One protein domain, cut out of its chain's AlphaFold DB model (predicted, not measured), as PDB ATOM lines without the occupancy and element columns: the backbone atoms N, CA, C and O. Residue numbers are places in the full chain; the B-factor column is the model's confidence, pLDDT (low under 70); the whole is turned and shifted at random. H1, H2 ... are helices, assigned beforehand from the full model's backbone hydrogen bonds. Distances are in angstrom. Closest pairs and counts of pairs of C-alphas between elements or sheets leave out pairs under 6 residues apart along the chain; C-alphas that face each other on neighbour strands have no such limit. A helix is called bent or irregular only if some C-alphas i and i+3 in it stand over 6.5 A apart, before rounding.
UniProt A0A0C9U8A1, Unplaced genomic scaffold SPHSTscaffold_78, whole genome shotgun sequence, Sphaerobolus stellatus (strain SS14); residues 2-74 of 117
ATOM      1  N   VAL A   2      16.730  23.242  -3.277       43.03
ATOM      2  CA  VAL A   2      17.028  22.213  -2.261       43.03
ATOM      3  C   VAL A   2      17.971  21.084  -2.726       43.03
ATOM      4  O   VAL A   2      18.783  20.610  -1.945       43.03
ATOM      5  N   VAL A   3      17.992  20.749  -4.023       48.16
ATOM      6  CA  VAL A   3      18.992  19.819  -4.610       48.16
ATOM      7  C   VAL A   3      20.407  20.429  -4.628       48.16
ATOM      8  O   VAL A   3      21.400  19.741  -4.395       48.16
ATOM      9  N   TYR A   4      20.499  21.749  -4.829       50.47
ATOM     10  CA  TYR A   4      21.755  22.493  -4.694       50.47
ATOM     11  C   TYR A   4      22.204  22.591  -3.242       50.47
ATOM     12  O   TYR A   4      23.397  22.597  -2.997       50.47
ATOM     13  N   CYS A   5      21.274  22.621  -2.284       50.09
ATOM     14  CA  CYS A   5      21.617  22.586  -0.869       50.09
ATOM     15  C   CYS A   5      22.334  21.280  -0.521       50.09
ATOM     16  O   CYS A   5      23.346  21.352   0.143       50.09
ATOM     17  N   TRP A   6      21.927  20.119  -1.041       47.16
ATOM     18  CA  TRP A   6      22.601  18.849  -0.728       47.16
ATOM     19  C   TRP A   6      24.005  18.725  -1.348       47.16
ATOM     20  O   TRP A   6      24.954  18.324  -0.680       47.16
ATOM     21  N   THR A   7      24.177  19.148  -2.604       53.91
ATOM     22  CA  THR A   7      25.491  19.150  -3.280       53.91
ATOM     23  C   THR A   7      26.427  20.248  -2.762       53.91
ATOM     24  O   THR A   7      27.621  19.989  -2.580       53.91
ATOM     25  N   LEU A   8      25.904  21.442  -2.439       56.53
ATOM     26  CA  LEU A   8      26.663  22.454  -1.697       56.53
ATOM     27  C   LEU A   8      26.950  22.001  -0.271       56.53
ATOM     28  O   LEU A   8      28.029  22.289   0.199       56.53
ATOM     29  N   TRP A   9      26.051  21.312   0.428       53.81
ATOM     30  CA  TRP A   9      26.271  20.883   1.813       53.81
ATOM     31  C   TRP A   9      27.380  19.843   1.881       53.81
ATOM     32  O   TRP A   9      28.269  19.985   2.710       53.81
ATOM     33  N   SER A  10      27.414  18.870   0.968       52.59
ATOM     34  CA  SER A  10      28.522  17.908   0.889       52.59
ATOM     35  C   SER A  10      29.873  18.580   0.608       52.59
ATOM     36  O   SER A  10      30.876  18.200   1.205       52.59
ATOM     37  N   THR A  11      29.912  19.618  -0.237       53.22
ATOM     38  CA  THR A  11      31.153  20.362  -0.545       53.22
ATOM     39  C   THR A  11      31.516  21.422   0.510       53.22
ATOM     40  O   THR A  11      32.693  21.622   0.809       53.22
ATOM     41  N   LEU A  12      30.535  22.073   1.145       51.38
ATOM     42  CA  LEU A  12      30.734  23.007   2.260       51.38
ATOM     43  C   LEU A  12      31.131  22.291   3.545       51.38
ATOM     44  O   LEU A  12      31.876  22.872   4.322       51.38
ATOM     45  N   PHE A  13      30.672  21.063   3.789       53.00
ATOM     46  CA  PHE A  13      31.023  20.302   4.991       53.00
ATOM     47  C   PHE A  13      32.523  19.984   5.051       53.00
ATOM     48  O   PHE A  13      33.119  19.998   6.129       53.00
ATOM     49  N   GLU A  14      33.153  19.773   3.892       52.16
ATOM     50  CA  GLU A  14      34.601  19.573   3.782       52.16
ATOM     51  C   GLU A  14      35.386  20.857   4.119       52.16
ATOM     52  O   GLU A  14      36.421  20.812   4.789       52.16
ATOM     53  N   TYR A  15      34.857  22.027   3.745       52.97
ATOM     54  CA  TYR A  15      35.472  23.327   4.042       52.97
ATOM     55  C   TYR A  15      35.126  23.878   5.435       52.97
ATOM     56  O   TYR A  15      35.938  24.578   6.054       52.97
ATOM     57  N   PHE A  16      33.949  23.550   5.962       55.91
ATOM     58  CA  PHE A  16      33.426  24.069   7.219       55.91
ATOM     59  C   PHE A  16      32.733  22.965   8.034       55.91
ATOM     60  O   PHE A  16      31.507  22.850   8.039       55.91
ATOM     61  N   PRO A  17      33.513  22.158   8.775       63.72
ATOM     62  CA  PRO A  17      32.950  21.136   9.643       63.72
ATOM     63  C   PRO A  17      32.022  21.779  10.688       63.72
ATOM     64  O   PRO A  17      32.414  22.783  11.300       63.72
ATOM     65  N   PRO A  18      30.847  21.198  10.989       63.59
ATOM     66  CA  PRO A  18      29.903  21.743  11.973       63.59
ATOM     67  C   PRO A  18      30.551  21.923  13.353       63.59
ATOM     68  O   PRO A  18      30.301  22.915  14.036       63.59
ATOM     69  N   ALA A  19      31.482  21.037  13.721       65.00
ATOM     70  CA  ALA A  19      32.274  21.158  14.943       65.00
ATOM     71  C   ALA A  19      33.103  22.458  14.999       65.00
ATOM     72  O   ALA A  19      33.203  23.088  16.052       65.00
ATOM     73  N   ARG A  20      33.669  22.900  13.866       70.81
ATOM     74  CA  ARG A  20      34.453  24.142  13.787       70.81
ATOM     75  C   ARG A  20      33.543  25.364  13.905       70.81
ATOM     76  O   ARG A  20      33.881  26.288  14.638       70.81
ATOM     77  N   SER A  21      32.388  25.345  13.240       71.50
ATOM     78  CA  SER A  21      31.378  26.407  13.344       71.50
ATOM     79  C   SER A  21      30.905  26.609  14.783       71.50
ATOM     80  O   SER A  21      30.833  27.740  15.259       71.50
ATOM     81  N   ASN A  22      30.611  25.510  15.481       78.25
ATOM     82  CA  ASN A  22      30.108  25.542  16.852       78.25
ATOM     83  C   ASN A  22      31.163  26.093  17.811       78.25
ATOM     84  O   ASN A  22      30.865  26.986  18.598       78.25
ATOM     85  N   TYR A  23      32.408  25.633  17.675       82.50
ATOM     86  CA  TYR A  23      33.526  26.129  18.473       82.50
ATOM     87  C   TYR A  23      33.779  27.629  18.269       82.50
ATOM     88  O   TYR A  23      33.974  28.363  19.234       82.50
ATOM     89  N   LEU A  24      33.768  28.106  17.019       83.75
ATOM     90  CA  LEU A  24      33.981  29.525  16.720       83.75
ATOM     91  C   LEU A  24      32.826  30.391  17.238       83.75
ATOM     92  O   LEU A  24      33.074  31.456  17.801       83.75
ATOM     93  N   SER A  25      31.585  29.920  17.104       82.38
ATOM     94  CA  SER A  25      30.406  30.590  17.662       82.38
ATOM     95  C   SER A  25      30.474  30.695  19.184       82.38
ATOM     96  O   SER A  25      30.269  31.771  19.739       82.38
ATOM     97  N   GLU A  26      30.816  29.610  19.876       85.50
ATOM     98  CA  GLU A  26      30.925  29.618  21.335       85.50
ATOM     99  C   GLU A  26      32.059  30.538  21.797       85.50
ATOM    100  O   GLU A  26      31.856  31.383  22.664       85.50
ATOM    101  N   LYS A  27      33.226  30.446  21.152       86.25
ATOM    102  CA  LYS A  27      34.407  31.234  21.511       86.25
ATOM    103  C   LYS A  27      34.228  32.735  21.288       86.25
ATOM    104  O   LYS A  27      34.704  33.526  22.096       86.25
ATOM    105  N   TYR A  28      33.632  33.132  20.162       85.50
ATOM    106  CA  TYR A  28      33.575  34.540  19.769       85.50
ATOM    107  C   TYR A  28      32.211  35.167  20.006       85.50
ATOM    108  O   TYR A  28      32.168  36.336  20.364       85.50
ATOM    109  N   LEU A  29      31.101  34.450  19.843       84.81
ATOM    110  CA  LEU A  29      29.749  35.002  19.975       84.81
ATOM    111  C   LEU A  29      29.085  34.667  21.319       84.81
ATOM    112  O   LEU A  29      28.044  35.244  21.610       84.81
ATOM    113  N   ASN A  30      29.688  33.807  22.156       82.19
ATOM    114  CA  ASN A  30      29.089  33.285  23.395       82.19
ATOM    115  C   ASN A  30      27.700  32.654  23.167       82.19
ATOM    116  O   ASN A  30      26.862  32.619  24.066       82.19
ATOM    117  N   GLN A  31      27.445  32.167  21.950       79.44
ATOM    118  CA  GLN A  31      26.186  31.547  21.553       79.44
ATOM    119  C   GLN A  31      26.430  30.079  21.230       79.44
ATOM    120  O   GLN A  31      27.265  29.748  20.379       79.44
ATOM    121  N   LYS A  32      25.675  29.193  21.886       74.25
ATOM    122  CA  LYS A  32      25.616  27.780  21.511       74.25
ATOM    123  C   LYS A  32      24.641  27.623  20.355       74.25
ATOM    124  O   LYS A  32      23.466  27.954  20.478       74.25
ATOM    125  N   LYS A  33      25.147  27.131  19.228       72.44
ATOM    126  CA  LYS A  33      24.334  26.809  18.058       72.44
ATOM    127  C   LYS A  33      23.389  25.657  18.406       72.44
ATOM    128  O   LYS A  33      23.848  24.611  18.861       72.44
ATOM    129  N   GLU A  34      22.094  25.832  18.163       68.75
ATOM    130  CA  GLU A  34      21.136  24.724  18.170       68.75
ATOM    131  C   GLU A  34      21.489  23.785  17.010       68.75
ATOM    132  O   GLU A  34      21.326  24.128  15.837       68.75
ATOM    133  N   GLY A  35      22.082  22.636  17.333       64.44
ATOM    134  CA  GLY A  35      22.474  21.645  16.341       64.44
ATOM    135  C   GLY A  35      21.254  20.902  15.812       64.44
ATOM    136  O   GLY A  35      20.441  20.412  16.591       64.44
ATOM    137  N   MET A  36      21.141  20.796  14.491       71.62
ATOM    138  CA  MET A  36      20.306  19.780  13.863       71.62
ATOM    139  C   MET A  36      21.195  18.558  13.607       71.62
ATOM    140  O   MET A  36      22.288  18.700  13.051       71.62
ATOM    141  N   ASP A  37      20.759  17.377  14.049       75.75
ATOM    142  CA  ASP A  37      21.502  16.137  13.807       75.75
ATOM    143  C   ASP A  37      21.578  15.874  12.300       75.75
ATOM    144  O   ASP A  37      20.571  15.985  11.595       75.75
ATOM    145  N   MET A  38      22.762  15.503  11.807       69.25
ATOM    146  CA  MET A  38      22.989  15.285  10.372       69.25
ATOM    147  C   MET A  38      22.074  14.192   9.799       69.25
ATOM    148  O   MET A  38      21.635  14.286   8.656       69.25
ATOM    149  N   ASP A  39      21.700  13.223  10.633       79.19
ATOM    150  CA  ASP A  39      20.820  12.110  10.272       79.19
ATOM    151  C   ASP A  39      19.368  12.549  10.017       79.19
ATOM    152  O   ASP A  39      18.620  11.874   9.312       79.19
ATOM    153  N   LYS A  40      18.955  13.707  10.551       80.75
ATOM    154  CA  LYS A  40      17.596  14.244  10.372       80.75
ATOM    155  C   LYS A  40      17.434  15.036   9.076       80.75
ATOM    156  O   LYS A  40      16.310  15.200   8.613       80.75
ATOM    157  N   ILE A  41      18.524  15.502   8.468       81.94
ATOM    158  CA  ILE A  41      18.496  16.317   7.243       81.94
ATOM    159  C   ILE A  41      17.804  15.598   6.070       81.94
ATOM    160  O   ILE A  41      16.894  16.196   5.493       81.94
ATOM    161  N   PRO A  42      18.164  14.348   5.701       82.69
ATOM    162  CA  PRO A  42      17.493  13.656   4.596       82.69
ATOM    163  C   PRO A  42      16.010  13.384   4.889       82.69
ATOM    164  O   PRO A  42      15.175  13.512   3.999       82.69
ATOM    165  N   ILE A  43      15.661  13.117   6.150       84.69
ATOM    166  CA  ILE A  43      14.275  12.867   6.575       84.69
ATOM    167  C   ILE A  43      13.423  14.137   6.428       84.69
ATOM    168  O   ILE A  43      12.322  14.100   5.882       84.69
ATOM    169  N   LEU A  44      13.946  15.287   6.863       83.94
ATOM    170  CA  LEU A  44      13.271  16.585   6.735       83.94
ATOM    171  C   LEU A  44      13.173  17.052   5.276       83.94
ATOM    172  O   LEU A  44      12.266  17.804   4.917       83.94
ATOM    173  N   GLN A  45      14.095  16.597   4.430       84.31
ATOM    174  CA  GLN A  45      14.101  16.906   3.008       84.31
ATOM    175  C   GLN A  45      12.970  16.197   2.249       84.31
ATOM    176  O   GLN A  45      12.316  16.808   1.397       84.31
ATOM    177  N   GLU A  46      12.734  14.925   2.572       86.62
ATOM    178  CA  GLU A  46      11.691  14.082   1.974       86.62
ATOM    179  C   GLU A  46      10.303  14.291   2.605       86.62
ATOM    180  O   GLU A  46       9.297  13.865   2.040       86.62
ATOM    181  N   GLY A  47      10.240  14.985   3.745       86.94
ATOM    182  CA  GLY A  47       9.021  15.237   4.510       86.94
ATOM    183  C   GLY A  47       8.035  16.246   3.902       86.94
ATOM    184  O   GLY A  47       7.928  16.467   2.689       86.94
ATOM    185  N   SER A  48       7.256  16.876   4.780       90.50
ATOM    186  CA  SER A  48       6.194  17.816   4.415       90.50
ATOM    187  C   SER A  48       6.731  19.195   3.996       90.50
ATOM    188  O   SER A  48       7.930  19.484   4.037       90.50
ATOM    189  N   SER A  49       5.840  20.094   3.567       88.94
ATOM    190  CA  SER A  49       6.210  21.491   3.301       88.94
ATOM    191  C   SER A  49       6.709  22.223   4.551       88.94
ATOM    192  O   SER A  49       7.561  23.102   4.420       88.94
ATOM    193  N   GLU A  50       6.219  21.862   5.740       89.62
ATOM    194  CA  GLU A  50       6.638  22.473   7.005       89.62
ATOM    195  C   GLU A  50       8.048  22.015   7.410       89.62
ATOM    196  O   GLU A  50       8.873  22.843   7.790       89.62
ATOM    197  N   ASP A  51       8.388  20.740   7.208       87.75
ATOM    198  CA  ASP A  51       9.730  20.204   7.496       87.75
ATOM    199  C   ASP A  51      10.799  20.864   6.612       87.75
ATOM    200  O   ASP A  51      11.851  21.310   7.083       87.75
ATOM    201  N   ARG A  52      10.488  21.050   5.323       87.50
ATOM    202  CA  ARG A  52      11.363  21.781   4.393       87.50
ATOM    203  C   ARG A  52      11.516  23.254   4.761       87.50
ATOM    204  O   ARG A  52      12.574  23.841   4.528       87.50
ATOM    205  N   LYS A  53      10.480  23.870   5.336       88.44
ATOM    206  CA  LYS A  53      10.544  25.249   5.833       88.44
ATOM    207  C   LYS A  53      11.447  25.343   7.061       88.44
ATOM    208  O   LYS A  53      12.272  26.252   7.126       88.44
ATOM    209  N   GLN A  54      11.361  24.391   7.988       86.81
ATOM    210  CA  GLN A  54      12.279  24.307   9.127       86.81
ATOM    211  C   GLN A  54      13.731  24.115   8.671       86.81
ATOM    212  O   GLN A  54      14.624  24.811   9.161       86.81
ATOM    213  N   LEU A  55      13.965  23.256   7.673       85.81
ATOM    214  CA  LEU A  55      15.285  23.074   7.066       85.81
ATOM    215  C   LEU A  55      15.801  24.369   6.413       85.81
ATOM    216  O   LEU A  55      16.969  24.727   6.580       85.81
ATOM    217  N   ALA A  56      14.941  25.119   5.720       86.19
ATOM    218  CA  ALA A  56      15.304  26.408   5.128       86.19
ATOM    219  C   ALA A  56      15.666  27.465   6.189       86.19
ATOM    220  O   ALA A  56      16.630  28.216   6.015       86.19
ATOM    221  N   VAL A  57      14.939  27.502   7.312       87.38
ATOM    222  CA  VAL A  57      15.268  28.366   8.458       87.38
ATOM    223  C   VAL A  57      16.617  27.973   9.060       87.38
ATOM    224  O   VAL A  57      17.434  28.852   9.330       87.38
ATOM    225  N   TYR A  58      16.887  26.675   9.220       84.75
ATOM    226  CA  TYR A  58      18.183  26.181   9.689       84.75
ATOM    227  C   TYR A  58      19.329  26.635   8.769       84.75
ATOM    228  O   TYR A  58      20.285  27.252   9.233       84.75
ATOM    229  N   CYS A  59      19.191  26.445   7.453       82.25
ATOM    230  CA  CYS A  59      20.195  26.888   6.479       82.25
ATOM    231  C   CYS A  59      20.422  28.408   6.524       82.25
ATOM    232  O   CYS A  59      21.548  28.881   6.379       82.25
ATOM    233  N   SER A  60      19.356  29.180   6.754       86.06
ATOM    234  CA  SER A  60      19.435  30.641   6.862       86.06
ATOM    235  C   SER A  60      20.193  31.082   8.119       86.06
ATOM    236  O   SER A  60      21.002  32.007   8.056       86.06
ATOM    237  N   LYS A  61      19.991  30.394   9.252       83.38
ATOM    238  CA  LYS A  61      20.770  30.616  10.482       83.38
ATOM    239  C   LYS A  61      22.255  30.290  10.266       83.38
ATOM    240  O   LYS A  61      23.115  31.057  10.696       83.38
ATOM    241  N   ASP A  62      22.550  29.205   9.549       81.31
ATOM    242  CA  ASP A  62      23.921  28.771   9.249       81.31
ATOM    243  C   ASP A  62      24.670  29.737   8.333       81.31
ATOM    244  O   ASP A  62      25.855  29.979   8.547       81.31
ATOM    245  N   ALA A  63      23.987  30.338   7.358       84.19
ATOM    246  CA  ALA A  63      24.574  31.358   6.492       84.19
ATOM    247  C   ALA A  63      24.822  32.688   7.225       84.19
ATOM    248  O   ALA A  63      25.764  33.412   6.905       84.19
ATOM    249  N   TYR A  64      23.998  33.009   8.225       86.19
ATOM    250  CA  TYR A  64      24.102  34.262   8.973       86.19
ATOM    251  C   TYR A  64      25.231  34.254  10.014       86.19
ATOM    252  O   TYR A  64      25.807  35.294  10.332       86.19
ATOM    253  N   LEU A  65      25.593  33.082  10.535       84.88
ATOM    254  CA  LEU A  65      26.618  32.956  11.569       84.88
ATOM    255  C   LEU A  65      28.027  33.406  11.103       84.88
ATOM    256  O   LEU A  65      28.652  34.194  11.816       84.88
ATOM    257  N   PRO A  66      28.543  32.996   9.923       84.62
ATOM    258  CA  PRO A  66      29.799  33.518   9.382       84.62
ATOM    259  C   PRO A  66      29.792  35.033   9.184       84.62
ATOM    260  O   PRO A  66      30.813  35.670   9.432       84.62
ATOM    261  N   GLN A  67      28.654  35.610   8.783       86.75
ATOM    262  CA  GLN A  67      28.514  37.057   8.620       86.75
ATOM    263  C   GLN A  67      28.730  37.777   9.958       86.75
ATOM    264  O   GLN A  67      29.581  38.655  10.053       86.75
ATOM    265  N   GLN A  68      28.058  37.332  11.023       88.31
ATOM    266  CA  GLN A  68      28.254  37.901  12.361       88.31
ATOM    267  C   GLN A  68      29.690  37.737  12.877       88.31
ATOM    268  O   GLN A  68      30.224  38.622  13.548       88.31
ATOM    269  N   LEU A  69      30.325  36.595  12.591       86.81
ATOM    270  CA  LEU A  69      31.719  36.356  12.968       86.81
ATOM    271  C   LEU A  69      32.676  37.303  12.232       86.81
ATOM    272  O   LEU A  69      33.612  37.808  12.848       86.81
ATOM    273  N   LEU A  70      32.444  37.547  10.939       88.25
ATOM    274  CA  LEU A  70      33.219  38.495  10.135       88.25
ATOM    275  C   LEU A  70      33.118  39.914  10.695       88.25
ATOM    276  O   LEU A  70      34.152  40.569  10.840       88.25
ATOM    277  N   ASP A  71      31.908  40.339  11.059       88.31
ATOM    278  CA  ASP A  71      31.654  41.663  11.629       88.31
ATOM    279  C   ASP A  71      32.313  41.807  13.010       88.31
ATOM    280  O   ASP A  71      32.957  42.812  13.294       88.31
ATOM    281  N   LYS A  72      32.247  40.774  13.863       87.31
ATOM    282  CA  LYS A  72      32.844  40.813  15.209       87.31
ATOM    283  C   LYS A  72      34.375  40.794  15.217       87.31
ATOM    284  O   LYS A  72      34.990  41.263  16.172       87.31
ATOM    285  N   LEU A  73      34.992  40.200  14.198       86.00
ATOM    286  CA  LEU A  73      36.449  40.067  14.089       86.00
ATOM    287  C   LEU A  73      37.092  41.169  13.235       86.00
ATOM    288  O   LEU A  73      38.302  41.109  12.995       86.00
ATOM    289  N   ASP A  74      36.301  42.124  12.729       86.38
ATOM    290  CA  ASP A  74      36.722  43.082  11.698       86.38
ATOM    291  C   ASP A  74      37.441  42.380  10.529       86.38
ATOM    292  O   ASP A  74      38.409  42.890   9.954       86.38
TER     293      ASP A  74
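This is residues 2 to 74 of the 117 residues of an uncharacterized protein of Sphaerobolus stellatus (strain SS14) (UniProt A0A0C9U8A1). One long helix, H4, runs nearly the length of the domain, and two shorter helices, H3 and H2, pack on it near its beginning and near its end. The first helix, H1, is held off from them, near H3 and H4 but touching no helix, and residues 10 to 17, of which 10 to 15 belong to H1, stick out free. The printed part has 73 residues, with four named helices in the order H1, H2, H3, H4 and no named strand, and its class is all helix. The whole is elongated, spanning 39 by 23 by 19 A, and only just compact, close to loose, with a radius of gyration of the C-alphas of 13.1 A.

H1, residues 2 to 15, and H2, residues 18 to 29, meet only through their link, a tight one of 2 residues. A short link of 10 residues joins H2 to H3, residues 40 to 46, and these two helices are apart. A tight link of 2 residues joins H3 to H4, residues 49 to 72. H1 and H3 are near each other, with 5 pairs of C-alphas within 10 A. H1 and H4 are near each other too, with 6 such pairs. H2 touches H4 with residues 25 to 29 alone, against residues 65 to 72 of H4; the closest C-alphas are those of Tyr 28 and Leu 69, 7.3 A apart. Their lines stand at a steep tilt of 51 degrees, and they run the same way. H3 touches H4 at residues 51 to 55 of H4 alone, and the closest C-alphas are those of Leu 44 and Asp 51, 5.1 A apart. These two stand at a steep tilt of 49 degrees and run opposite ways. In H2 and H3 every O i to N i+4 pair is within hydrogen-bond range, while H1 has 8 of 10 and H4 has 18 of 20.

H1, residues 2 to 15, begins with C-alpha 2 at (17.028, 22.213, -2.261) and is 19.5 A long from first to last C-alpha. H2, residues 18 to 29, measures 15.5 A, and H3, residues 40 to 46, measures 10.3 A. H4, residues 49 to 72, measures 35.0 A, from C-alpha 49 at (6.210, 21.491, 3.301) to C-alpha 72 at (32.844, 40.813, 15.209). It is neither bent nor irregular, but only just: C-alphas 63 and 66 are 6.3 A apart.

The two C-alphas farthest apart are those of Ser 48 and Asp 74, 40.3 A. The printed part has no cut, and no link is long. Its mean pLDDT is 75.6; residues 2 to 19, 34 to 35 and 38 of this model are under 70, and H1 has a mean of 51.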